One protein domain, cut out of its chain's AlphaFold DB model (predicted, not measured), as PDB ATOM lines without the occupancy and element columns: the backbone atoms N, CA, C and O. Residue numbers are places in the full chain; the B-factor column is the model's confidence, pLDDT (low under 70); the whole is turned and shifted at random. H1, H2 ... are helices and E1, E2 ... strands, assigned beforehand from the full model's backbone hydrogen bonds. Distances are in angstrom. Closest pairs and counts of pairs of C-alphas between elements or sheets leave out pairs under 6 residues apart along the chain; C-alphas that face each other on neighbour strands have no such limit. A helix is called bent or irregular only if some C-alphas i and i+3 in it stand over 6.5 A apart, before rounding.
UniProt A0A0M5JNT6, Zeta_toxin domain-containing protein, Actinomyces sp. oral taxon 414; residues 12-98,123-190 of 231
ATOM      1  N   PRO A  12      28.139 -46.974 -14.487       96.12
ATOM      2  CA  PRO A  12      27.961 -45.899 -13.522       96.12
ATOM      3  C   PRO A  12      28.439 -44.568 -14.115       96.12
ATOM      4  O   PRO A  12      29.568 -44.454 -14.590       96.12
ATOM      5  N   ILE A  13      27.596 -43.544 -14.040       97.38
ATOM      6  CA  ILE A  13      27.936 -42.161 -14.377       97.38
ATOM      7  C   ILE A  13      27.886 -41.365 -13.074       97.38
ATOM      8  O   ILE A  13      26.818 -40.982 -12.599       97.38
ATOM      9  N   ILE A  14      29.065 -41.168 -12.482       96.12
ATOM     10  CA  ILE A  14      29.262 -40.544 -11.168       96.12
ATOM     11  C   ILE A  14      30.097 -39.281 -11.356       96.12
ATOM     12  O   ILE A  14      31.272 -39.367 -11.709       96.12
ATOM     13  N   GLY A  15      29.501 -38.109 -11.122       93.56
ATOM     14  CA  GLY A  15      30.160 -36.826 -11.388       93.56
ATOM     15  C   GLY A  15      31.440 -36.615 -10.580       93.56
ATOM     16  O   GLY A  15      32.427 -36.105 -11.108       93.56
ATOM     17  N   ASP A  16      31.469 -37.078  -9.332       91.69
ATOM     18  CA  ASP A  16      32.643 -36.938  -8.470       91.69
ATOM     19  C   ASP A  16      33.864 -37.711  -8.989       91.69
ATOM     20  O   ASP A  16      34.983 -37.200  -8.918       91.69
ATOM     21  N   ASN A  17      33.660 -38.875  -9.614       94.50
ATOM     22  CA  ASN A  17      34.740 -39.664 -10.218       94.50
ATOM     23  C   ASN A  17      35.387 -38.955 -11.414       94.50
ATOM     24  O   ASN A  17      36.488 -39.324 -11.819       94.50
ATOM     25  N   LEU A  18      34.715 -37.951 -11.985       96.19
ATOM     26  CA  LEU A  18      35.179 -37.222 -13.162       96.19
ATOM     27  C   LEU A  18      35.993 -35.971 -12.802       96.19
ATOM     28  O   LEU A  18      36.677 -35.424 -13.662       96.19
ATOM     29  N   ARG A  19      35.990 -35.541 -11.531       95.62
ATOM     30  CA  ARG A  19      36.769 -34.372 -11.070       95.62
ATOM     31  C   ARG A  19      38.270 -34.552 -11.272       95.62
ATOM     32  O   ARG A  19      38.964 -33.588 -11.579       95.62
ATOM     33  N   ARG A  20      38.750 -35.796 -11.170       95.56
ATOM     34  CA  ARG A  20      40.163 -36.164 -11.352       95.56
ATOM     35  C   ARG A  20      40.731 -35.866 -12.740       95.56
ATOM     36  O   ARG A  20      41.940 -35.936 -12.915       95.56
ATOM     37  N   TYR A  21      39.868 -35.597 -13.718       96.75
ATOM     38  CA  TYR A  21      40.275 -35.222 -15.070       96.75
ATOM     39  C   TYR A  21      40.535 -33.718 -15.217       96.75
ATOM     40  O   TYR A  21      40.916 -33.279 -16.298       96.75
ATOM     41  N   HIS A  22      40.337 -32.922 -14.159       97.44
ATOM     42  CA  HIS A  22      40.761 -31.527 -14.162       97.44
ATOM     43  C   HIS A  22      42.296 -31.446 -14.204       97.44
ATOM     44  O   HIS A  22      42.932 -32.130 -13.399       97.44
ATOM     45  N   PRO A  23      42.905 -30.621 -15.080       96.81
ATOM     46  CA  PRO A  23      44.363 -30.510 -15.184       96.81
ATOM     47  C   PRO A  23      45.034 -30.201 -13.841       96.81
ATOM     48  O   PRO A  23      46.007 -30.846 -13.465       96.81
ATOM     49  N   ASP A  24      44.430 -29.294 -13.071       96.44
ATOM     50  CA  ASP A  24      44.956 -28.880 -11.766       96.44
ATOM     51  C   ASP A  24      44.531 -29.793 -10.605       96.44
ATOM     52  O   ASP A  24      44.814 -29.485  -9.450       96.44
ATOM     53  N   TYR A  25      43.846 -30.915 -10.867       96.12
ATOM     54  CA  TYR A  25      43.330 -31.786  -9.805       96.12
ATOM     55  C   TYR A  25      44.388 -32.183  -8.761       96.12
ATOM     56  O   TYR A  25      44.072 -32.068  -7.577       96.12
ATOM     57  N   PRO A  26      45.629 -32.580  -9.131       94.50
ATOM     58  CA  PRO A  26      46.660 -32.916  -8.147       94.50
ATOM     59  C   PRO A  26      46.987 -31.763  -7.190       94.50
ATOM     60  O   PRO A  26      47.154 -31.996  -5.999       94.50
ATOM     61  N   ALA A  27      47.028 -30.522  -7.683       95.19
ATOM     62  CA  ALA A  27      47.272 -29.351  -6.844       95.19
ATOM     63  C   ALA A  27      46.056 -29.028  -5.963       95.19
ATOM     64  O   ALA A  27      46.200 -28.739  -4.778       95.19
ATOM     65  N   LEU A  28      44.848 -29.135  -6.525       95.69
ATOM     66  CA  LEU A  28      43.600 -28.838  -5.823       95.69
ATOM     67  C   LEU A  28      43.356 -29.778  -4.635       95.69
ATOM     68  O   LEU A  28      42.887 -29.322  -3.599       95.69
ATOM     69  N   VAL A  29      43.671 -31.073  -4.758       93.94
ATOM     70  CA  VAL A  29      43.479 -32.044  -3.660       93.94
ATOM     71  C   VAL A  29      44.513 -31.925  -2.542       93.94
ATOM     72  O   VAL A  29      44.279 -32.440  -1.454       93.94
ATOM     73  N   SER A  30      45.646 -31.273  -2.806       91.69
ATOM     74  CA  SER A  30      46.670 -30.969  -1.801       91.69
ATOM     75  C   SER A  30      46.442 -29.626  -1.107       91.69
ATOM     76  O   SER A  30      47.170 -29.298  -0.173       91.69
ATOM     77  N   SER A  31      45.457 -28.844  -1.556       92.50
ATOM     78  CA  SER A  31      45.098 -27.585  -0.911       92.50
ATOM     79  C   SER A  31      44.535 -27.839   0.492       92.50
ATOM     80  O   SER A  31      43.689 -28.722   0.645       92.50
ATOM     81  N   PRO A  32      44.936 -27.050   1.505       89.44
ATOM     82  CA  PRO A  32      44.298 -27.093   2.817       89.44
ATOM     83  C   PRO A  32      42.884 -26.491   2.802       89.44
ATOM     84  O   PRO A  32      42.109 -26.772   3.709       89.44
ATOM     85  N   ASP A  33      42.543 -25.686   1.786       93.75
ATOM     86  CA  ASP A  33      41.208 -25.101   1.628       93.75
ATOM     87  C   ASP A  33      40.186 -26.180   1.200       93.75
ATOM     88  O   ASP A  33      40.261 -26.678   0.064       93.75
ATOM     89  N   PRO A  34      39.210 -26.526   2.064       93.38
ATOM     90  CA  PRO A  34      38.224 -27.566   1.781       93.38
ATOM     91  C   PRO A  34      37.277 -27.237   0.617       93.38
ATOM     92  O   PRO A  34      36.742 -28.163  -0.010       93.38
ATOM     93  N   ASP A  35      37.041 -25.957   0.320       93.50
ATOM     94  CA  ASP A  35      36.075 -25.513  -0.691       93.50
ATOM     95  C   ASP A  35      36.679 -25.434  -2.098       93.50
ATOM     96  O   ASP A  35      35.957 -25.573  -3.097       93.50
ATOM     97  N   LEU A  36      38.003 -25.289  -2.195       94.69
ATOM     98  CA  LEU A  36      38.697 -25.032  -3.454       94.69
ATOM     99  C   LEU A  36      38.486 -26.144  -4.493       94.69
ATOM    100  O   LEU A  36      38.012 -25.885  -5.602       94.69
ATOM    101  N   MET A  37      38.803 -27.401  -4.152       94.81
ATOM    102  CA  MET A  37      38.686 -28.515  -5.102       94.81
ATOM    103  C   MET A  37      37.243 -28.736  -5.589       94.81
ATOM    104  O   MET A  37      37.043 -28.828  -6.809       94.81
ATOM    105  N   PRO A  38      36.217 -28.805  -4.711       93.12
ATOM    106  CA  PRO A  38      34.828 -28.895  -5.146       93.12
ATOM    107  C   PRO A  38      34.405 -27.765  -6.089       93.12
ATOM    108  O   PRO A  38      33.706 -28.060  -7.063       93.12
ATOM    109  N   ALA A  39      34.810 -26.522  -5.803       94.69
ATOM    110  CA  ALA A  39      34.423 -25.338  -6.562       94.69
ATOM    111  C   ALA A  39      35.044 -25.327  -7.964       94.69
ATOM    112  O   ALA A  39      34.315 -25.269  -8.954       94.69
ATOM    113  N   VAL A  40      36.369 -25.471  -8.058       96.38
ATOM    114  CA  VAL A  40      37.107 -25.391  -9.331       96.38
ATOM    115  C   VAL A  40      36.729 -26.537 -10.275       96.38
ATOM    116  O   VAL A  40      36.532 -26.340 -11.469       96.38
ATOM    117  N   THR A  41      36.550 -27.750  -9.747       96.31
ATOM    118  CA  THR A  41      36.282 -28.929 -10.592       96.31
ATOM    119  C   THR A  41      34.812 -29.102 -10.985       96.31
ATOM    120  O   THR A  41      34.502 -29.976 -11.799       96.31
ATOM    121  N   ALA A  42      33.888 -28.314 -10.419       93.62
ATOM    122  CA  ALA A  42      32.448 -28.511 -10.599       93.62
ATOM    123  C   ALA A  42      32.000 -28.383 -12.062       93.62
ATOM    124  O   ALA A  42      31.195 -29.195 -12.528       93.62
ATOM    125  N   GLU A  43      32.513 -27.382 -12.781       95.69
ATOM    126  CA  GLU A  43      32.125 -27.124 -14.168       95.69
ATOM    127  C   GLU A  43      32.560 -28.266 -15.090       95.69
ATOM    128  O   GLU A  43      31.723 -28.844 -15.792       95.69
ATOM    129  N   LEU A  44      33.841 -28.650 -15.028       97.12
ATOM    130  CA  LEU A  44      34.378 -29.755 -15.817       97.12
ATOM    131  C   LEU A  44      33.653 -31.067 -15.506       97.12
ATOM    132  O   LEU A  44      33.242 -31.770 -16.428       97.12
ATOM    133  N   ALA A  45      33.463 -31.393 -14.225       96.50
ATOM    134  CA  ALA A  45      32.753 -32.605 -13.830       96.50
ATOM    135  C   ALA A  45      31.321 -32.611 -14.384       96.50
ATOM    136  O   ALA A  45      30.883 -33.605 -14.962       96.50
ATOM    137  N   GLY A  46      30.609 -31.484 -14.287       95.75
ATOM    138  CA  GLY A  46      29.274 -31.332 -14.864       95.75
ATOM    139  C   GLY A  46      29.258 -31.494 -16.387       95.75
ATOM    140  O   GLY A  46      28.362 -32.147 -16.925       95.75
ATOM    141  N   TRP A  47      30.250 -30.943 -17.089       97.50
ATOM    142  CA  TRP A  47      30.405 -31.126 -18.531       97.50
ATOM    143  C   TRP A  47      30.671 -32.594 -18.892       97.50
ATOM    144  O   TRP A  47      29.956 -33.148 -19.727       97.50
ATOM    145  N   LEU A  48      31.609 -33.264 -18.215       98.25
ATOM    146  CA  LEU A  48      31.932 -34.677 -18.442       98.25
ATOM    147  C   LEU A  48      30.751 -35.610 -18.146       98.25
ATOM    148  O   LEU A  48      30.554 -36.585 -18.877       98.25
ATOM    149  N   VAL A  49      29.926 -35.300 -17.137       97.69
ATOM    150  CA  VAL A  49      28.662 -36.015 -16.893       97.69
ATOM    151  C   VAL A  49      27.739 -35.874 -18.100       97.69
ATOM    152  O   VAL A  49      27.302 -36.890 -18.632       97.69
ATOM    153  N   ARG A  50      27.484 -34.652 -18.591       97.12
ATOM    154  CA  ARG A  50      26.614 -34.441 -19.766       97.12
ATOM    155  C   ARG A  50      27.115 -35.203 -20.994       97.12
ATOM    156  O   ARG A  50      26.335 -35.902 -21.636       97.12
ATOM    157  N   ARG A  51      28.423 -35.159 -21.268       98.25
ATOM    158  CA  ARG A  51      29.041 -35.913 -22.374       98.25
ATOM    159  C   ARG A  51      28.897 -37.425 -22.204       98.25
ATOM    160  O   ARG A  51      28.588 -38.119 -23.172       98.25
ATOM    161  N   SER A  52      29.065 -37.926 -20.981       98.25
ATOM    162  CA  SER A  52      28.855 -39.341 -20.651       98.25
ATOM    163  C   SER A  52      27.399 -39.766 -20.863       98.25
ATOM    164  O   SER A  52      27.154 -40.809 -21.462       98.25
ATOM    165  N   LEU A  53      26.432 -38.941 -20.441       98.06
ATOM    166  CA  LEU A  53      24.999 -39.196 -20.633       98.06
ATOM    167  C   LEU A  53      24.624 -39.217 -22.118       98.06
ATOM    168  O   LEU A  53      23.960 -40.144 -22.573       98.06
ATOM    169  N   GLU A  54      25.086 -38.234 -22.896       97.88
ATOM    170  CA  GLU A  54      24.893 -38.189 -24.353       97.88
ATOM    171  C   GLU A  54      25.458 -39.428 -25.046       97.88
ATOM    172  O   GLU A  54      24.808 -40.011 -25.915       97.88
ATOM    173  N   HIS A  55      26.670 -39.838 -24.669       98.12
ATOM    174  CA  HIS A  55      27.298 -41.028 -25.224       98.12
ATOM    175  C   HIS A  55      26.523 -42.297 -24.848       98.12
ATOM    176  O   HIS A  55      26.255 -43.119 -25.726       98.12
ATOM    177  N   ALA A  56      26.121 -42.441 -23.584       97.88
ATOM    178  CA  ALA A  56      25.370 -43.596 -23.108       97.88
ATOM    179  C   ALA A  56      23.990 -43.715 -23.757       97.88
ATOM    180  O   ALA A  56      23.629 -44.800 -24.205       97.88
ATOM    181  N   ALA A  57      23.262 -42.604 -23.890       97.38
ATOM    182  CA  ALA A  57      21.974 -42.578 -24.573       97.38
ATOM    183  C   ALA A  57      22.124 -42.942 -26.061       97.38
ATOM    184  O   ALA A  57      21.437 -43.838 -26.545       97.38
ATOM    185  N   ARG A  58      23.081 -42.327 -26.776       97.62
ATOM    186  CA  ARG A  58      23.318 -42.591 -28.210       97.62
ATOM    187  C   ARG A  58      23.618 -44.064 -28.501       97.62
ATOM    188  O   ARG A  58      23.164 -44.589 -29.512       97.62
ATOM    189  N   HIS A  59      24.369 -44.724 -27.621       97.31
ATOM    190  CA  HIS A  59      24.761 -46.128 -27.784       97.31
ATOM    191  C   HIS A  59      23.858 -47.105 -27.019       97.31
ATOM    192  O   HIS A  59      24.099 -48.310 -27.053       97.31
ATOM    193  N   ARG A  60      22.794 -46.605 -26.374       95.75
ATOM    194  CA  ARG A  60      21.804 -47.384 -25.612       95.75
ATOM    195  C   ARG A  60      22.420 -48.238 -24.496       95.75
ATOM    196  O   ARG A  60      21.992 -49.366 -24.258       95.75
ATOM    197  N   TYR A  61      23.419 -47.702 -23.794       96.44
ATOM    198  CA  TYR A  61      23.938 -48.343 -22.586       96.44
ATOM    199  C   TYR A  61      22.918 -48.248 -21.447       96.44
ATOM    200  O   TYR A  61      22.324 -47.195 -21.213       96.44
ATOM    201  N   CYS A  62      22.763 -49.331 -20.685       95.50
ATOM    202  CA  CYS A  62      22.112 -49.262 -19.382       95.50
ATOM    203  C   CYS A  62      23.020 -48.455 -18.445       95.50
ATOM    204  O   CYS A  62      24.148 -48.866 -18.176       95.50
ATOM    205  N   ALA A  63      22.551 -47.303 -17.968       96.25
ATOM    206  CA  ALA A  63      23.333 -46.409 -17.120       96.25
ATOM    207  C   ALA A  63      22.709 -46.275 -15.728       96.25
ATOM    208  O   ALA A  63      21.488 -46.214 -15.595       96.25
ATOM    209  N   ILE A  64      23.555 -46.202 -14.698       96.19
ATOM    210  CA  ILE A  64      23.162 -45.723 -13.369       96.19
ATOM    211  C   ILE A  64      23.758 -44.336 -13.218       96.19
ATOM    212  O   ILE A  64      24.978 -44.178 -13.220       96.19
ATOM    213  N   VAL A  65      22.893 -43.337 -13.105       97.00
ATOM    214  CA  VAL A  65      23.296 -41.935 -13.020       97.00
ATOM    215  C   VAL A  65      23.174 -41.483 -11.574       97.00
ATOM    216  O   VAL A  65      22.083 -41.503 -11.006       97.00
ATOM    217  N   GLU A  66      24.290 -41.078 -10.974       95.31
ATOM    218  CA  GLU A  66      24.264 -40.436  -9.664       95.31
ATOM    219  C   GLU A  66      23.807 -38.980  -9.811       95.31
ATOM    220  O   GLU A  66      24.312 -38.230 -10.649       95.31
ATOM    221  N   GLY A  67      22.868 -38.558  -8.967       93.12
ATOM    222  CA  GLY A  67      22.430 -37.173  -8.892       93.12
ATOM    223  C   GLY A  67      21.966 -36.805  -7.490       93.12
ATOM    224  O   GLY A  67      21.602 -37.663  -6.690       93.12
ATOM    225  N   THR A  68      21.948 -35.506  -7.199       91.62
ATOM    226  CA  THR A  68      21.506 -34.976  -5.898       91.62
ATOM    227  C   THR A  68      20.032 -34.577  -5.870       91.62
ATOM    228  O   THR A  68      19.555 -34.098  -4.847       91.62
ATOM    229  N   LEU A  69      19.323 -34.714  -7.000       96.19
ATOM    230  CA  LEU A  69      17.906 -34.360  -7.168       96.19
ATOM    231  C   LEU A  69      17.559 -32.908  -6.783       96.19
ATOM    232  O   LEU A  69      16.398 -32.589  -6.532       96.19
ATOM    233  N   ARG A  70      18.553 -32.006  -6.777       96.12
ATOM    234  CA  ARG A  70      18.383 -30.594  -6.388       96.12
ATOM    235  C   ARG A  70      17.465 -29.785  -7.313       96.12
ATOM    236  O   ARG A  70      16.884 -28.798  -6.883       96.12
ATOM    237  N   SER A  71      17.380 -30.182  -8.583       96.12
ATOM    238  CA  SER A  71      16.598 -29.521  -9.635       96.12
ATOM    239  C   SER A  71      15.745 -30.572 -10.350       96.12
ATOM    240  O   SER A  71      16.306 -31.555 -10.868       96.12
ATOM    241  N   PRO A  72      14.415 -30.373 -10.409       97.50
ATOM    242  CA  PRO A  72      13.538 -31.189 -11.233       97.50
ATOM    243  C   PRO A  72      13.989 -31.196 -12.692       97.50
ATOM    244  O   PRO A  72      14.120 -32.256 -13.292       97.50
ATOM    245  N   GLU A  73      14.325 -30.033 -13.246       97.38
ATOM    246  CA  GLU A  73      14.662 -29.848 -14.660       97.38
ATOM    247  C   GLU A  73      15.828 -30.746 -15.088       97.38
ATOM    248  O   GLU A  73      15.745 -31.430 -16.107       97.38
ATOM    249  N   THR A  74      16.888 -30.806 -14.276       95.75
ATOM    250  CA  THR A  74      18.074 -31.630 -14.568       95.75
ATOM    251  C   THR A  74      17.740 -33.124 -14.547       95.75
ATOM    252  O   THR A  74      18.138 -33.884 -15.435       95.75
ATOM    253  N   THR A  75      16.989 -33.554 -13.531       97.56
ATOM    254  CA  THR A  75      16.626 -34.965 -13.339       97.56
ATOM    255  C   THR A  75      15.677 -35.430 -14.442       97.56
ATOM    256  O   THR A  75      15.931 -36.439 -15.100       97.56
ATOM    257  N   LEU A  76      14.616 -34.661 -14.700       98.12
ATOM    258  CA  LEU A  76      13.631 -34.970 -15.735       98.12
ATOM    259  C   LEU A  76      14.229 -34.868 -17.137       98.12
ATOM    260  O   LEU A  76      13.891 -35.675 -17.996       98.12
ATOM    261  N   GLY A  77      15.150 -33.929 -17.375       97.88
ATOM    262  CA  GLY A  77      15.898 -33.851 -18.630       97.88
ATOM    263  C   GLY A  77      16.670 -35.139 -18.917       97.88
ATOM    264  O   GLY A  77      16.588 -35.670 -20.022       97.88
ATOM    265  N   THR A  78      17.330 -35.701 -17.898       97.75
ATOM    266  CA  THR A  78      18.039 -36.986 -18.017       97.75
ATOM    267  C   THR A  78      17.072 -38.144 -18.274       97.75
ATOM    268  O   THR A  78      17.314 -38.959 -19.162       97.75
ATOM    269  N   ILE A  79      15.947 -38.203 -17.549       98.31
ATOM    270  CA  ILE A  79      14.902 -39.223 -17.758       98.31
ATOM    271  C   ILE A  79      14.393 -39.179 -19.205       98.31
ATOM    272  O   ILE A  79      14.418 -40.197 -19.893       98.31
ATOM    273  N   ARG A  80      14.003 -37.997 -19.697       98.50
ATOM    274  CA  ARG A  80      13.499 -37.813 -21.068       98.50
ATOM    275  C   ARG A  80      14.541 -38.162 -22.121       98.50
ATOM    276  O   ARG A  80      14.208 -38.808 -23.108       98.50
ATOM    277  N   GLN A  81      15.801 -37.786 -21.904       98.06
ATOM    278  CA  GLN A  81      16.899 -38.125 -22.807       98.06
ATOM    279  C   GLN A  81      17.050 -39.644 -22.974       98.06
ATOM    280  O   GLN A  81      17.183 -40.130 -24.096       98.06
ATOM    281  N   PHE A  82      17.022 -40.402 -21.876       98.31
ATOM    282  CA  PHE A  82      17.144 -41.859 -21.928       98.31
ATOM    283  C   PHE A  82      15.876 -42.533 -22.464       98.31
ATOM    284  O   PHE A  82      15.982 -43.475 -23.250       98.31
ATOM    285  N   ALA A  83      14.692 -42.026 -22.120       98.00
ATOM    286  CA  ALA A  83      13.434 -42.516 -22.677       98.00
ATOM    287  C   ALA A  83      13.365 -42.321 -24.202       98.00
ATOM    288  O   ALA A  83      13.008 -43.251 -24.922       98.00
ATOM    289  N   ALA A  84      13.803 -41.165 -24.717       98.00
ATOM    290  CA  ALA A  84      13.895 -40.902 -26.156       98.00
ATOM    291  C   ALA A  84      14.891 -41.833 -26.877       98.00
ATOM    292  O   ALA A  84      14.722 -42.128 -28.057       98.00
ATOM    293  N   ALA A  85      15.902 -42.338 -26.164       97.38
ATOM    294  CA  ALA A  85      16.819 -43.368 -26.655       97.38
ATOM    295  C   ALA A  85      16.261 -44.806 -26.538       97.38
ATOM    296  O   ALA A  85      16.964 -45.771 -26.854       97.38
ATOM    297  N   GLY A  86      15.010 -44.966 -26.094       96.75
ATOM    298  CA  GLY A  86      14.320 -46.249 -25.953       96.75
ATOM    299  C   GLY A  86      14.597 -46.987 -24.641       96.75
ATOM    300  O   GLY A  86      14.324 -48.184 -24.552       96.75
ATOM    301  N   ALA A  87      15.160 -46.320 -23.629       96.38
ATOM    302  CA  ALA A  87      15.387 -46.933 -22.325       96.38
ATOM    303  C   ALA A  87      14.116 -46.925 -21.460       96.38
ATOM    304  O   ALA A  87      13.361 -45.957 -21.446       96.38
ATOM    305  N   THR A  88      13.939 -47.976 -20.657       95.81
ATOM    306  CA  THR A  88      13.064 -47.925 -19.480       95.81
ATOM    307  C   THR A  88      13.767 -47.136 -18.383       95.81
ATOM    308  O   THR A  88      14.931 -47.403 -18.080       95.81
ATOM    309  N   THR A  89      13.073 -46.184 -17.770       97.50
ATOM    310  CA  THR A  89      13.655 -45.303 -16.756       97.50
ATOM    311  C   THR A  89      13.149 -45.649 -15.356       97.50
ATOM    312  O   THR A  89      11.987 -46.004 -15.134       97.50
ATOM    313  N   HIS A  90      14.051 -45.541 -14.385       97.81
ATOM    314  CA  HIS A  90      13.783 -45.843 -12.988       97.81
ATOM    315  C   HIS A  90      14.453 -44.786 -12.115       97.81
ATOM    316  O   HIS A  90      15.671 -44.622 -12.158       97.81
ATOM    317  N   LEU A  91      13.656 -44.067 -11.325       97.94
ATOM    318  CA  LEU A  91      14.145 -43.112 -10.340       97.94
ATOM    319  C   LEU A  91      14.201 -43.776  -8.960       97.94
ATOM    320  O   LEU A  91      13.171 -44.180  -8.419       97.94
ATOM    321  N   VAL A  92      15.398 -43.857  -8.381       97.81
ATOM    322  CA  VAL A  92      15.616 -44.342  -7.011       97.81
ATOM    323  C   VAL A  92      15.988 -43.159  -6.124       97.81
ATOM    324  O   VAL A  92      16.920 -42.417  -6.427       97.81
ATOM    325  N   ILE A  93      15.261 -42.981  -5.025       98.12
ATOM    326  CA  ILE A  93      15.407 -41.864  -4.094       98.12
ATOM    327  C   ILE A  93      15.826 -42.405  -2.732       98.12
ATOM    328  O   ILE A  93      15.182 -43.295  -2.181       98.12
ATOM    329  N   LEU A  94      16.881 -41.825  -2.166       97.69
ATOM    330  CA  LEU A  94      17.298 -42.090  -0.795       97.69
ATOM    331  C   LEU A  94      16.545 -41.162   0.172       97.69
ATOM    332  O   LEU A  94      16.667 -39.937   0.093       97.69
ATOM    333  N   GLY A  95      15.786 -41.747   1.096       97.31
ATOM    334  CA  GLY A  95      15.162 -41.047   2.214       97.31
ATOM    335  C   GLY A  95      15.958 -41.253   3.498       97.31
ATOM    336  O   GLY A  95      16.093 -42.379   3.968       97.31
ATOM    337  N   VAL A  96      16.479 -40.166   4.068       96.56
ATOM    338  CA  VAL A  96      17.216 -40.168   5.340       96.56
ATOM    339  C   VAL A  96      16.938 -38.883   6.125       96.56
ATOM    340  O   VAL A  96      16.728 -37.838   5.496       96.56
ATOM    341  N   PRO A  97      16.961 -38.918   7.468       97.12
ATOM    342  CA  PRO A  97      16.909 -37.714   8.293       97.12
ATOM    343  C   PRO A  97      18.002 -36.705   7.916       97.12
ATOM    344  O   PRO A  97      19.094 -37.080   7.482       97.12
ATOM    345  N   GLU A  98      17.716 -35.411   8.072       97.06
ATOM    346  CA  GLU A  98      18.646 -34.334   7.686       97.06
ATOM    347  C   GLU A  98      19.971 -34.428   8.447       97.06
ATOM    348  O   GLU A  98      21.043 -34.366   7.843       97.06
ATOM    349  N   PRO A 123      29.874 -28.349   0.585       94.00
ATOM    350  CA  PRO A 123      29.342 -27.070   1.033       94.00
ATOM    351  C   PRO A 123      27.901 -27.221   1.528       94.00
ATOM    352  O   PRO A 123      27.087 -27.886   0.874       94.00
ATOM    353  N   LEU A 124      27.559 -26.571   2.644       95.06
ATOM    354  CA  LEU A 124      26.220 -26.671   3.240       95.06
ATOM    355  C   LEU A 124      25.120 -26.270   2.247       95.06
ATOM    356  O   LEU A 124      24.125 -26.971   2.104       95.06
ATOM    357  N   ALA A 125      25.342 -25.209   1.467       95.19
ATOM    358  CA  ALA A 125      24.404 -24.785   0.428       95.19
ATOM    359  C   ALA A 125      24.136 -25.880  -0.625       95.19
ATOM    360  O   ALA A 125      23.012 -26.021  -1.105       95.19
ATOM    361  N   ALA A 126      25.148 -26.684  -0.974       94.69
ATOM    362  CA  ALA A 126      24.992 -27.787  -1.920       94.69
ATOM    363  C   ALA A 126      24.217 -28.964  -1.305       94.69
ATOM    364  O   ALA A 126      23.393 -29.571  -1.996       94.69
ATOM    365  N   HIS A 127      24.451 -29.260  -0.021       97.25
ATOM    366  CA  HIS A 127      23.658 -30.230   0.736       97.25
ATOM    367  C   HIS A 127      22.186 -29.805   0.802       97.25
ATOM    368  O   HIS A 127      21.316 -30.559   0.367       97.25
ATOM    369  N   ASP A 128      21.913 -28.580   1.253       97.38
ATOM    370  CA  ASP A 128      20.560 -28.041   1.414       97.38
ATOM    371  C   ASP A 128      19.797 -27.995   0.091       97.38
ATOM    372  O   ASP A 128      18.611 -28.331   0.045       97.38
ATOM    373  N   ALA A 129      20.472 -27.624  -1.001       97.50
ATOM    374  CA  ALA A 129      19.879 -27.636  -2.333       97.50
ATOM    375  C   ALA A 129      19.404 -29.042  -2.732       97.50
ATOM    376  O   ALA A 129      18.305 -29.187  -3.264       97.50
ATOM    377  N   GLY A 130      20.194 -30.084  -2.449       97.31
ATOM    378  CA  GLY A 130      19.779 -31.474  -2.653       97.31
ATOM    379  C   GLY A 130      18.649 -31.874  -1.706       97.31
ATOM    380  O   GLY A 130      17.589 -32.314  -2.146       97.31
ATOM    381  N   TYR A 131      18.827 -31.647  -0.403       97.69
ATOM    382  CA  TYR A 131      17.871 -32.069   0.617       97.69
ATOM    383  C   TYR A 131      16.480 -31.455   0.399       97.69
ATOM    384  O   TYR A 131      15.480 -32.180   0.405       97.69
ATOM    385  N   ARG A 132      16.404 -30.147   0.128       96.69
ATOM    386  CA  ARG A 132      15.148 -29.425  -0.147       96.69
ATOM    387  C   ARG A 132      14.641 -29.623  -1.577       96.69
ATOM    388  O   ARG A 132      13.439 -29.508  -1.811       96.69
ATOM    389  N   GLY A 133      15.524 -29.921  -2.529       97.94
ATOM    390  CA  GLY A 133      15.163 -30.177  -3.923       97.94
ATOM    391  C   GLY A 133      14.514 -31.544  -4.140       97.94
ATOM    392  O   GLY A 133      13.556 -31.640  -4.905       97.94
ATOM    393  N   THR A 134      14.951 -32.582  -3.420       98.25
ATOM    394  CA  THR A 134      14.459 -33.958  -3.602       98.25
ATOM    395  C   THR A 134      12.929 -34.089  -3.549       98.25
ATOM    396  O   THR A 134      12.388 -34.692  -4.474       98.25
ATOM    397  N   PRO A 135      12.190 -33.519  -2.571       97.69
ATOM    398  CA  PRO A 135      10.724 -33.586  -2.572       97.69
ATOM    399  C   PRO A 135      10.081 -32.928  -3.801       97.69
ATOM    400  O   PRO A 135       9.119 -33.461  -4.348       97.69
ATOM    401  N   ARG A 136      10.634 -31.805  -4.279       97.44
ATOM    402  CA  ARG A 136      10.143 -31.108  -5.483       97.44
ATOM    403  C   ARG A 136      10.398 -31.934  -6.740       97.44
ATOM    404  O   ARG A 136       9.514 -32.071  -7.578       97.44
ATOM    405  N   THR A 137      11.587 -32.522  -6.845       98.31
ATOM    406  CA  THR A 137      11.952 -33.416  -7.949       98.31
ATOM    407  C   THR A 137      11.100 -34.677  -7.943       98.31
ATOM    408  O   THR A 137      10.629 -35.080  -8.998       98.31
ATOM    409  N   LEU A 138      10.842 -35.268  -6.773       97.56
ATOM    410  CA  LEU A 138       9.921 -36.393  -6.614       97.56
ATOM    411  C   LEU A 138       8.510 -36.028  -7.091       97.56
ATOM    412  O   LEU A 138       7.935 -36.772  -7.881       97.56
ATOM    413  N   ALA A 139       7.968 -34.888  -6.655       95.94
ATOM    414  CA  ALA A 139       6.654 -34.427  -7.096       95.94
ATOM    415  C   ALA A 139       6.594 -34.288  -8.626       95.94
ATOM    416  O   ALA A 139       5.761 -34.924  -9.261       95.94
ATOM    417  N   ALA A 140       7.545 -33.569  -9.225       97.25
ATOM    418  CA  ALA A 140       7.589 -33.368 -10.672       97.25
ATOM    419  C   ALA A 140       7.834 -34.671 -11.463       97.25
ATOM    420  O   ALA A 140       7.317 -34.851 -12.563       97.25
ATOM    421  N   ALA A 141       8.610 -35.608 -10.910       96.31
ATOM    422  CA  ALA A 141       8.878 -36.905 -11.526       96.31
ATOM    423  C   ALA A 141       7.636 -37.796 -11.609       96.31
ATOM    424  O   ALA A 141       7.496 -38.558 -12.566       96.31
ATOM    425  N   ARG A 142       6.702 -37.671 -10.660       94.38
ATOM    426  CA  ARG A 142       5.421 -38.390 -10.717       94.38
ATOM    427  C   ARG A 142       4.550 -37.940 -11.889       94.38
ATOM    428  O   ARG A 142       3.798 -38.762 -12.413       94.38
ATOM    429  N   ASP A 143       4.716 -36.708 -12.351       94.31
ATOM    430  CA  ASP A 143       4.001 -36.165 -13.510       94.31
ATOM    431  C   ASP A 143       4.766 -36.371 -14.830       94.31
ATOM    432  O   ASP A 143       4.269 -36.038 -15.901       94.31
ATOM    433  N   CYS A 144       5.970 -36.953 -14.781       95.88
ATOM    434  CA  CYS A 144       6.775 -37.260 -15.961       95.88
ATOM    435  C   CYS A 144       6.320 -38.601 -16.569       95.88
ATOM    436  O   CYS A 144       6.551 -39.647 -15.946       95.88
ATOM    437  N   PRO A 145       5.682 -38.626 -17.756       95.56
ATOM    438  CA  PRO A 145       5.223 -39.873 -18.375       95.56
ATOM    439  C   PRO A 145       6.387 -40.781 -18.790       95.56
ATOM    440  O   PRO A 145       6.242 -42.000 -18.814       95.56
ATOM    441  N   GLU A 146       7.560 -40.202 -19.051       97.38
ATOM    442  CA  GLU A 146       8.779 -40.935 -19.387       97.38
ATOM    443  C   GLU A 146       9.375 -41.699 -18.201       97.38
ATOM    444  O   GLU A 146      10.255 -42.530 -18.421       97.38
ATOM    445  N   LEU A 147       8.922 -41.436 -16.965       97.69
ATOM    446  CA  LEU A 147       9.326 -42.193 -15.784       97.69
ATOM    447  C   LEU A 147       8.494 -43.471 -15.633       97.69
ATOM    448  O   LEU A 147       7.294 -43.389 -15.372       97.69
ATOM    449  N   ASN A 148       9.125 -44.647 -15.727       96.56
ATOM    450  CA  ASN A 148       8.403 -45.925 -15.659       96.56
ATOM    451  C   ASN A 148       8.286 -46.502 -14.244       96.56
ATOM    452  O   ASN A 148       7.293 -47.160 -13.935       96.56
ATOM    453  N   ARG A 149       9.294 -46.281 -13.394       97.19
ATOM    454  CA  ARG A 149       9.352 -46.823 -12.031       97.19
ATOM    455  C   ARG A 149       9.938 -45.815 -11.054       97.19
ATOM    456  O   ARG A 149      10.890 -45.109 -11.384       97.19
ATOM    457  N   LEU A 150       9.405 -45.785  -9.840       97.81
ATOM    458  CA  LEU A 150       9.880 -44.946  -8.750       97.81
ATOM    459  C   LEU A 150      10.079 -45.785  -7.492       97.81
ATOM    460  O   LEU A 150       9.179 -46.500  -7.066       97.81
ATOM    461  N   THR A 151      11.247 -45.669  -6.864       98.06
ATOM    462  CA  THR A 151      11.539 -46.351  -5.600       98.06
ATOM    463  C   THR A 151      12.092 -45.368  -4.586       98.06
ATOM    464  O   THR A 151      12.970 -44.571  -4.903       98.06
ATOM    465  N   VAL A 152      11.624 -45.465  -3.347       98.38
ATOM    466  CA  VAL A 152      12.206 -44.796  -2.186       98.38
ATOM    467  C   VAL A 152      12.841 -45.854  -1.289       98.38
ATOM    468  O   VAL A 152      12.184 -46.823  -0.896       98.38
ATOM    469  N   VAL A 153      14.117 -45.670  -0.965       97.88
ATOM    470  CA  VAL A 153      14.903 -46.562  -0.105       97.88
ATOM    471  C   VAL A 153      15.437 -45.813   1.109       97.88
ATOM    472  O   VAL A 153      15.618 -44.596   1.063       97.88
ATOM    473  N   ASP A 154      15.713 -46.541   2.186       96.00
ATOM    474  CA  ASP A 154      16.489 -46.019   3.312       96.00
ATOM    475  C   ASP A 154      18.003 -46.242   3.124       96.00
ATOM    476  O   ASP A 154      18.456 -46.819   2.131       96.00
ATOM    477  N   ARG A 155      18.806 -45.782   4.092       92.31
ATOM    478  CA  ARG A 155      20.278 -45.868   4.056       92.31
ATOM    479  C   ARG A 155      20.823 -47.299   4.017       92.31
ATOM    480  O   ARG A 155      21.937 -47.494   3.543       92.31
ATOM    481  N   SER A 156      20.061 -48.287   4.489       92.69
ATOM    482  CA  SER A 156      20.443 -49.704   4.415       92.69
ATOM    483  C   SER A 156      20.169 -50.321   3.038       92.69
ATOM    484  O   SER A 156      20.583 -51.445   2.762       92.69
ATOM    485  N   GLY A 157      19.473 -49.590   2.160       92.69
ATOM    486  CA  GLY A 157      19.000 -50.082   0.871       92.69
ATOM    487  C   GLY A 157      17.657 -50.809   0.953       92.69
ATOM    488  O   GLY A 157      17.197 -51.344  -0.057       92.69
ATOM    489  N   ARG A 158      17.000 -50.825   2.121       95.25
ATOM    490  CA  ARG A 158      15.658 -51.391   2.260       95.25
ATOM    491  C   ARG A 158      14.647 -50.489   1.560       95.25
ATOM    492  O   ARG A 158      14.641 -49.269   1.726       95.25
ATOM    493  N   VAL A 159      13.764 -51.113   0.789       97.25
ATOM    494  CA  VAL A 159      12.697 -50.439   0.049       97.25
ATOM    495  C   VAL A 159      11.592 -50.008   1.013       97.25
ATOM    496  O   VAL A 159      10.986 -50.840   1.685       97.25
ATOM    497  N   ALA A 160      11.324 -48.704   1.070       97.12
ATOM    498  CA  ALA A 160      10.196 -48.130   1.805       97.12
ATOM    499  C   ALA A 160       8.976 -47.902   0.901       97.12
ATOM    500  O   ALA A 160       7.840 -47.935   1.372       97.12
ATOM    501  N   HIS A 161       9.215 -47.674  -0.390       97.50
ATOM    502  CA  HIS A 161       8.191 -47.604  -1.422       97.50
ATOM    503  C   HIS A 161       8.792 -47.999  -2.766       97.50
ATOM    504  O   HIS A 161       9.929 -47.651  -3.064       97.50
ATOM    505  N   ASP A 162       8.020 -48.698  -3.580       96.88
ATOM    506  CA  ASP A 162       8.360 -49.044  -4.952       96.88
ATOM    507  C   ASP A 162       7.071 -49.033  -5.756       96.88
ATOM    508  O   ASP A 162       6.088 -49.620  -5.311       96.88
ATOM    509  N   ASP A 163       7.036 -48.357  -6.890       95.81
ATOM    510  CA  ASP A 163       5.854 -48.303  -7.740       95.81
ATOM    511  C   ASP A 163       6.255 -48.215  -9.207       95.81
ATOM    512  O   ASP A 163       7.296 -47.654  -9.549       95.81
ATOM    513  N   SER A 164       5.446 -48.806 -10.075       95.19
ATOM    514  CA  SER A 164       5.634 -48.793 -11.526       95.19
ATOM    515  C   SER A 164       4.338 -48.365 -12.185       95.19
ATOM    516  O   SER A 164       3.258 -48.675 -11.683       95.19
ATOM    517  N   ARG A 165       4.434 -47.665 -13.316       91.62
ATOM    518  CA  ARG A 165       3.236 -47.302 -14.074       91.62
ATOM    519  C   ARG A 165       2.545 -48.551 -14.621       91.62
ATOM    520  O   ARG A 165       3.205 -49.460 -15.127       91.62
ATOM    521  N   GLY A 166       1.219 -48.568 -14.519       88.31
ATOM    522  CA  GLY A 166       0.362 -49.551 -15.166       88.31
ATOM    523  C   GLY A 166       0.331 -49.378 -16.686       88.31
ATOM    524  O   GLY A 166       0.907 -48.441 -17.244       88.31
ATOM    525  N   ALA A 167      -0.368 -50.285 -17.367       86.44
ATOM    526  CA  ALA A 167      -0.538 -50.231 -18.823       86.44
ATOM    527  C   ALA A 167      -1.306 -48.980 -19.301       86.44
ATOM    528  O   ALA A 167      -1.143 -48.554 -20.439       86.44
ATOM    529  N   ASP A 168      -2.112 -48.383 -18.424       90.44
ATOM    530  CA  ASP A 168      -2.824 -47.115 -18.615       90.44
ATOM    531  C   ASP A 168      -1.939 -45.876 -18.371       90.44
ATOM    532  O   ASP A 168      -2.394 -44.742 -18.512       90.44
ATOM    533  N   GLY A 169      -0.671 -46.077 -17.994       88.06
ATOM    534  CA  GLY A 169       0.265 -45.016 -17.644       88.06
ATOM    535  C   GLY A 169       0.058 -44.436 -16.242       88.06
ATOM    536  O   GLY A 169       0.803 -43.532 -15.858       88.06
ATOM    537  N   ALA A 170      -0.895 -44.934 -15.449       92.00
ATOM    538  CA  ALA A 170      -1.147 -44.446 -14.097       92.00
ATOM    539  C   ALA A 170      -0.213 -45.103 -13.067       92.00
ATOM    540  O   ALA A 170       0.237 -46.236 -13.230       92.00
ATOM    541  N   TRP A 171       0.083 -44.390 -11.978       93.12
ATOM    542  CA  TRP A 171       0.737 -44.981 -10.805       93.12
ATOM    543  C   TRP A 171      -0.247 -45.876 -10.050       93.12
ATOM    544  O   TRP A 171      -1.392 -45.473  -9.844       93.12
ATOM    545  N   VAL A 172       0.199 -47.038  -9.568       91.00
ATOM    546  CA  VAL A 172      -0.653 -47.935  -8.765       91.00
ATOM    547  C   VAL A 172      -0.852 -47.371  -7.355       91.00
ATOM    548  O   VAL A 172      -1.923 -47.502  -6.767       91.00
ATOM    549  N   ARG A 173       0.175 -46.722  -6.795       89.81
ATOM    550  CA  ARG A 173       0.189 -46.137  -5.447       89.81
ATOM    551  C   ARG A 173       0.706 -44.697  -5.483       89.81
ATOM    552  O   ARG A 173       1.759 -44.412  -4.905       89.81
ATOM    553  N   PRO A 174      -0.044 -43.759  -6.089       82.62
ATOM    554  CA  PRO A 174       0.435 -42.406  -6.355       82.62
ATOM    555  C   PRO A 174       0.961 -41.692  -5.099       82.62
ATOM    556  O   PRO A 174       2.036 -41.101  -5.146       82.62
ATOM    557  N   ALA A 175       0.271 -41.771  -3.959       88.44
ATOM    558  CA  ALA A 175       0.688 -41.079  -2.734       88.44
ATOM    559  C   ALA A 175       1.899 -41.716  -2.014       88.44
ATOM    560  O   ALA A 175       2.574 -41.052  -1.230       88.44
ATOM    561  N   GLY A 176       2.229 -42.982  -2.300       92.25
ATOM    562  CA  GLY A 176       3.145 -43.757  -1.460       92.25
ATOM    563  C   GLY A 176       4.605 -43.291  -1.492       92.25
ATOM    564  O   GLY A 176       5.310 -43.452  -0.498       92.25
ATOM    565  N   GLY A 177       5.062 -42.704  -2.602       95.62
ATOM    566  CA  GLY A 177       6.429 -42.189  -2.741       95.62
ATOM    567  C   GLY A 177       6.711 -41.002  -1.813       95.62
ATOM    568  O   GLY A 177       7.613 -41.103  -0.978       95.62
ATOM    569  N   PRO A 178       5.953 -39.890  -1.920       96.25
ATOM    570  CA  PRO A 178       6.082 -38.747  -1.012       96.25
ATOM    571  C   PRO A 178       5.934 -39.128   0.461       96.25
ATOM    572  O   PRO A 178       6.812 -38.804   1.255       96.25
ATOM    573  N   GLU A 179       4.910 -39.912   0.807       97.31
ATOM    574  CA  GLU A 179       4.695 -40.349   2.190       97.31
ATOM    575  C   GLU A 179       5.866 -41.192   2.719       97.31
ATOM    576  O   GLU A 179       6.266 -41.060   3.874       97.31
ATOM    577  N   ALA A 180       6.444 -42.073   1.893       97.94
ATOM    578  CA  ALA A 180       7.611 -42.854   2.293       97.94
ATOM    579  C   ALA A 180       8.844 -41.972   2.510       97.94
ATOM    580  O   ALA A 180       9.562 -42.179   3.488       97.94
ATOM    581  N   LEU A 181       9.077 -40.987   1.640       98.25
ATOM    582  CA  LEU A 181      10.177 -40.039   1.804       98.25
ATOM    583  C   LEU A 181      10.017 -39.227   3.097       98.25
ATOM    584  O   LEU A 181      10.979 -39.100   3.853       98.25
ATOM    585  N   GLU A 182       8.816 -38.715   3.366       97.62
ATOM    586  CA  GLU A 182       8.498 -37.969   4.585       97.62
ATOM    587  C   GLU A 182       8.695 -38.823   5.839       97.62
ATOM    588  O   GLU A 182       9.419 -38.412   6.744       97.62
ATOM    589  N   ARG A 183       8.146 -40.046   5.869       97.56
ATOM    590  CA  ARG A 183       8.330 -40.974   6.998       97.56
ATOM    591  C   ARG A 183       9.801 -41.277   7.269       97.56
ATOM    592  O   ARG A 183      10.215 -41.263   8.424       97.56
ATOM    593  N   LEU A 184      10.592 -41.549   6.227       97.75
ATOM    594  CA  LEU A 184      12.025 -41.819   6.386       97.75
ATOM    595  C   LEU A 184      12.790 -40.592   6.894       97.75
ATOM    596  O   LEU A 184      13.698 -40.736   7.705       97.75
ATOM    597  N   ARG A 185      12.426 -39.385   6.444       96.94
ATOM    598  CA  ARG A 185      13.049 -38.131   6.896       96.94
ATOM    599  C   ARG A 185      12.653 -37.735   8.315       96.94
ATOM    600  O   ARG A 185      13.449 -37.099   8.996       96.94
ATOM    601  N   ALA A 186      11.454 -38.115   8.750       95.56
ATOM    602  CA  ALA A 186      10.954 -37.877  10.100       95.56
ATOM    603  C   ALA A 186      11.481 -38.886  11.137       95.56
ATOM    604  O   ALA A 186      11.233 -38.715  12.334       95.56
ATOM    605  N   ALA A 187      12.181 -39.941  10.705       92.56
ATOM    606  CA  ALA A 187      12.766 -40.915  11.615       92.56
ATOM    607  C   ALA A 187      13.752 -40.225  12.570       92.56
ATOM    608  O   ALA A 187      14.624 -39.465  12.150       92.56
ATOM    609  N   ARG A 188      13.604 -40.487  13.870       86.81
ATOM    610  CA  ARG A 188      14.547 -39.997  14.876       86.81
ATOM    611  C   ARG A 188      15.703 -40.967  14.998       86.81
ATOM    612  O   ARG A 188      15.485 -42.166  15.159       86.81
ATOM    613  N   ASP A 189      16.908 -40.422  14.998       86.69
ATOM    614  CA  ASP A 189      18.095 -41.167  15.371       86.69
ATOM    615  C   ASP A 189      18.503 -40.813  16.813       86.69
ATOM    616  O   ASP A 189      19.018 -39.717  17.048       86.69
ATOM    617  N   PRO A 190      18.298 -41.720  17.787       88.00
ATOM    618  CA  PRO A 190      18.699 -41.478  19.171       88.00
ATOM    619  C   PRO A 190      20.223 -41.345  19.338       88.00
ATOM    620  O   PRO A 190      20.674 -40.795  20.336       88.00
TER     621      PRO A 190
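This is residues 12 to 98 and 123 to 190 of the 231 residues of the protein "Zeta_toxin domain-containing protein" of Actinomyces sp. oral taxon 414 (UniProt A0A0M5JNT6). A three-stranded sheet, E2, E3 and E4, forms a wall with the helix arm H5b and the helix H6 over one face and no named helix on the other, and a wing of helices extends from it past H4. In the wing the long, kinked helix H3 meets H4 with its residues 53 to 57, with the short H1 crossing it and H2 packing on its residues 36 to 41, while the arm H5a reaches away from the sheet. The printed part has 155 residues, with six named helices and four named strands in the order H1 H2 H3 E1 H4 E2 H5 E3 E4 H6; the sheet order is E2 E3 E4, mixed, and the class is mostly helix. The whole is compact, with a radius of gyration of the C-alphas of 17.1 A, yet flat in outline, spanning 53 by 47 by 24 A.

In the sheet, E2, residues 90 to 94, and E3, residues 149 to 153, are parallel, with N 93 and O 151 2.8 A apart, within hydrogen-bond range. E3 and E4, residues 159 to 164, form an antiparallel hairpin, with N 150 and O 163 2.8 A apart, within hydrogen-bond range. E2 and E4 are the edge strands. H6, residues 176 to 185, is on the sheet at a height of 8.3 A, over E3 and only just over E4, on which 3 of its C-alphas fall; its closest C-alphas to E4 are Gly 177 and His 161, 5.8 A apart. By its hydrogen bonds H5, residues 124 to 142, was assigned as one helix, but it is bent, C-alphas 132 and 135 being 6.5 A apart; its arms H5a, residues 124 to 132, and H5b, residues 135 to 142, stand at a steep tilt of 42 degrees. H5b is on the same face as H6, at a height of 10.3 A, and runs along the strands, at 19 degrees to E2 on the local plane. H5b and H6 touch at a shallow tilt of 18 degrees, opposite ways, the closest C-alphas being those of Pro 135 and Pro 178, 7.1 A apart. H4, residues 72 to 84, touches H5b with its residues 72 to 76 alone, at a shallow tilt of 26 degrees, the same way; the closest C-alphas, of Pro 72 and Thr 137, are 4.3 A apart. H3, residues 36 to 58, only just touches H4, with 3 pairs of C-alphas within 8 A; the closest, of Ala 57 and Phe 82, are 5.6 A apart. H3 is irregular, with C-alphas 40 and 43 7.2 A apart, and has a kink of 43 degrees near residue 43. H1, residues 15 to 21, is only just irregular, with C-alphas 17 and 20 6.6 A apart; it touches H3 at 73 degrees, only just about perpendicular, the closest C-alphas being those of Arg 19 and Ala 45, 5.2 A apart. H2, residues 25 to 29, touches H3 with the C-alphas of Leu 28 and Met 37 5.0 A apart. E1, residues 63 to 65, pairs with no named strand, but its residues 64 to 65 pair with residues 12 to 13, parallel. H5a and H3 are apart. Each O i to N i+4 pair is within hydrogen-bond range in H2, H4, H5a, H5b and H6; H3 has 17 of 19, and H1 has 0 of 3 but 3 of 4 O i to N i+3 pairs.

H1 begins at C-alpha 15, (30.160, -36.826, -11.388). H3 measures 34.0 A and ends at C-alpha 58, (23.318, -42.591, -28.210). H4 measures 17.8 A, H6 14.1 A, E4 13.7 A, and E2 and E3 13.2 A each. H6 ends at C-alpha 185, (13.049, -38.131, 6.896).

The C-alphas of Pro 32 and Asp 168 are the two farthest apart, at 55.5 A. Residues 99 to 122 are not printed, and C-alphas 98 and 123 are 14.5 A apart across this cut, which lies in the link from E2 to H5. The link from E4 to H6, 11 residues, is long. The mean pLDDT of the printed part is 95.6, and no printed residue is under 70.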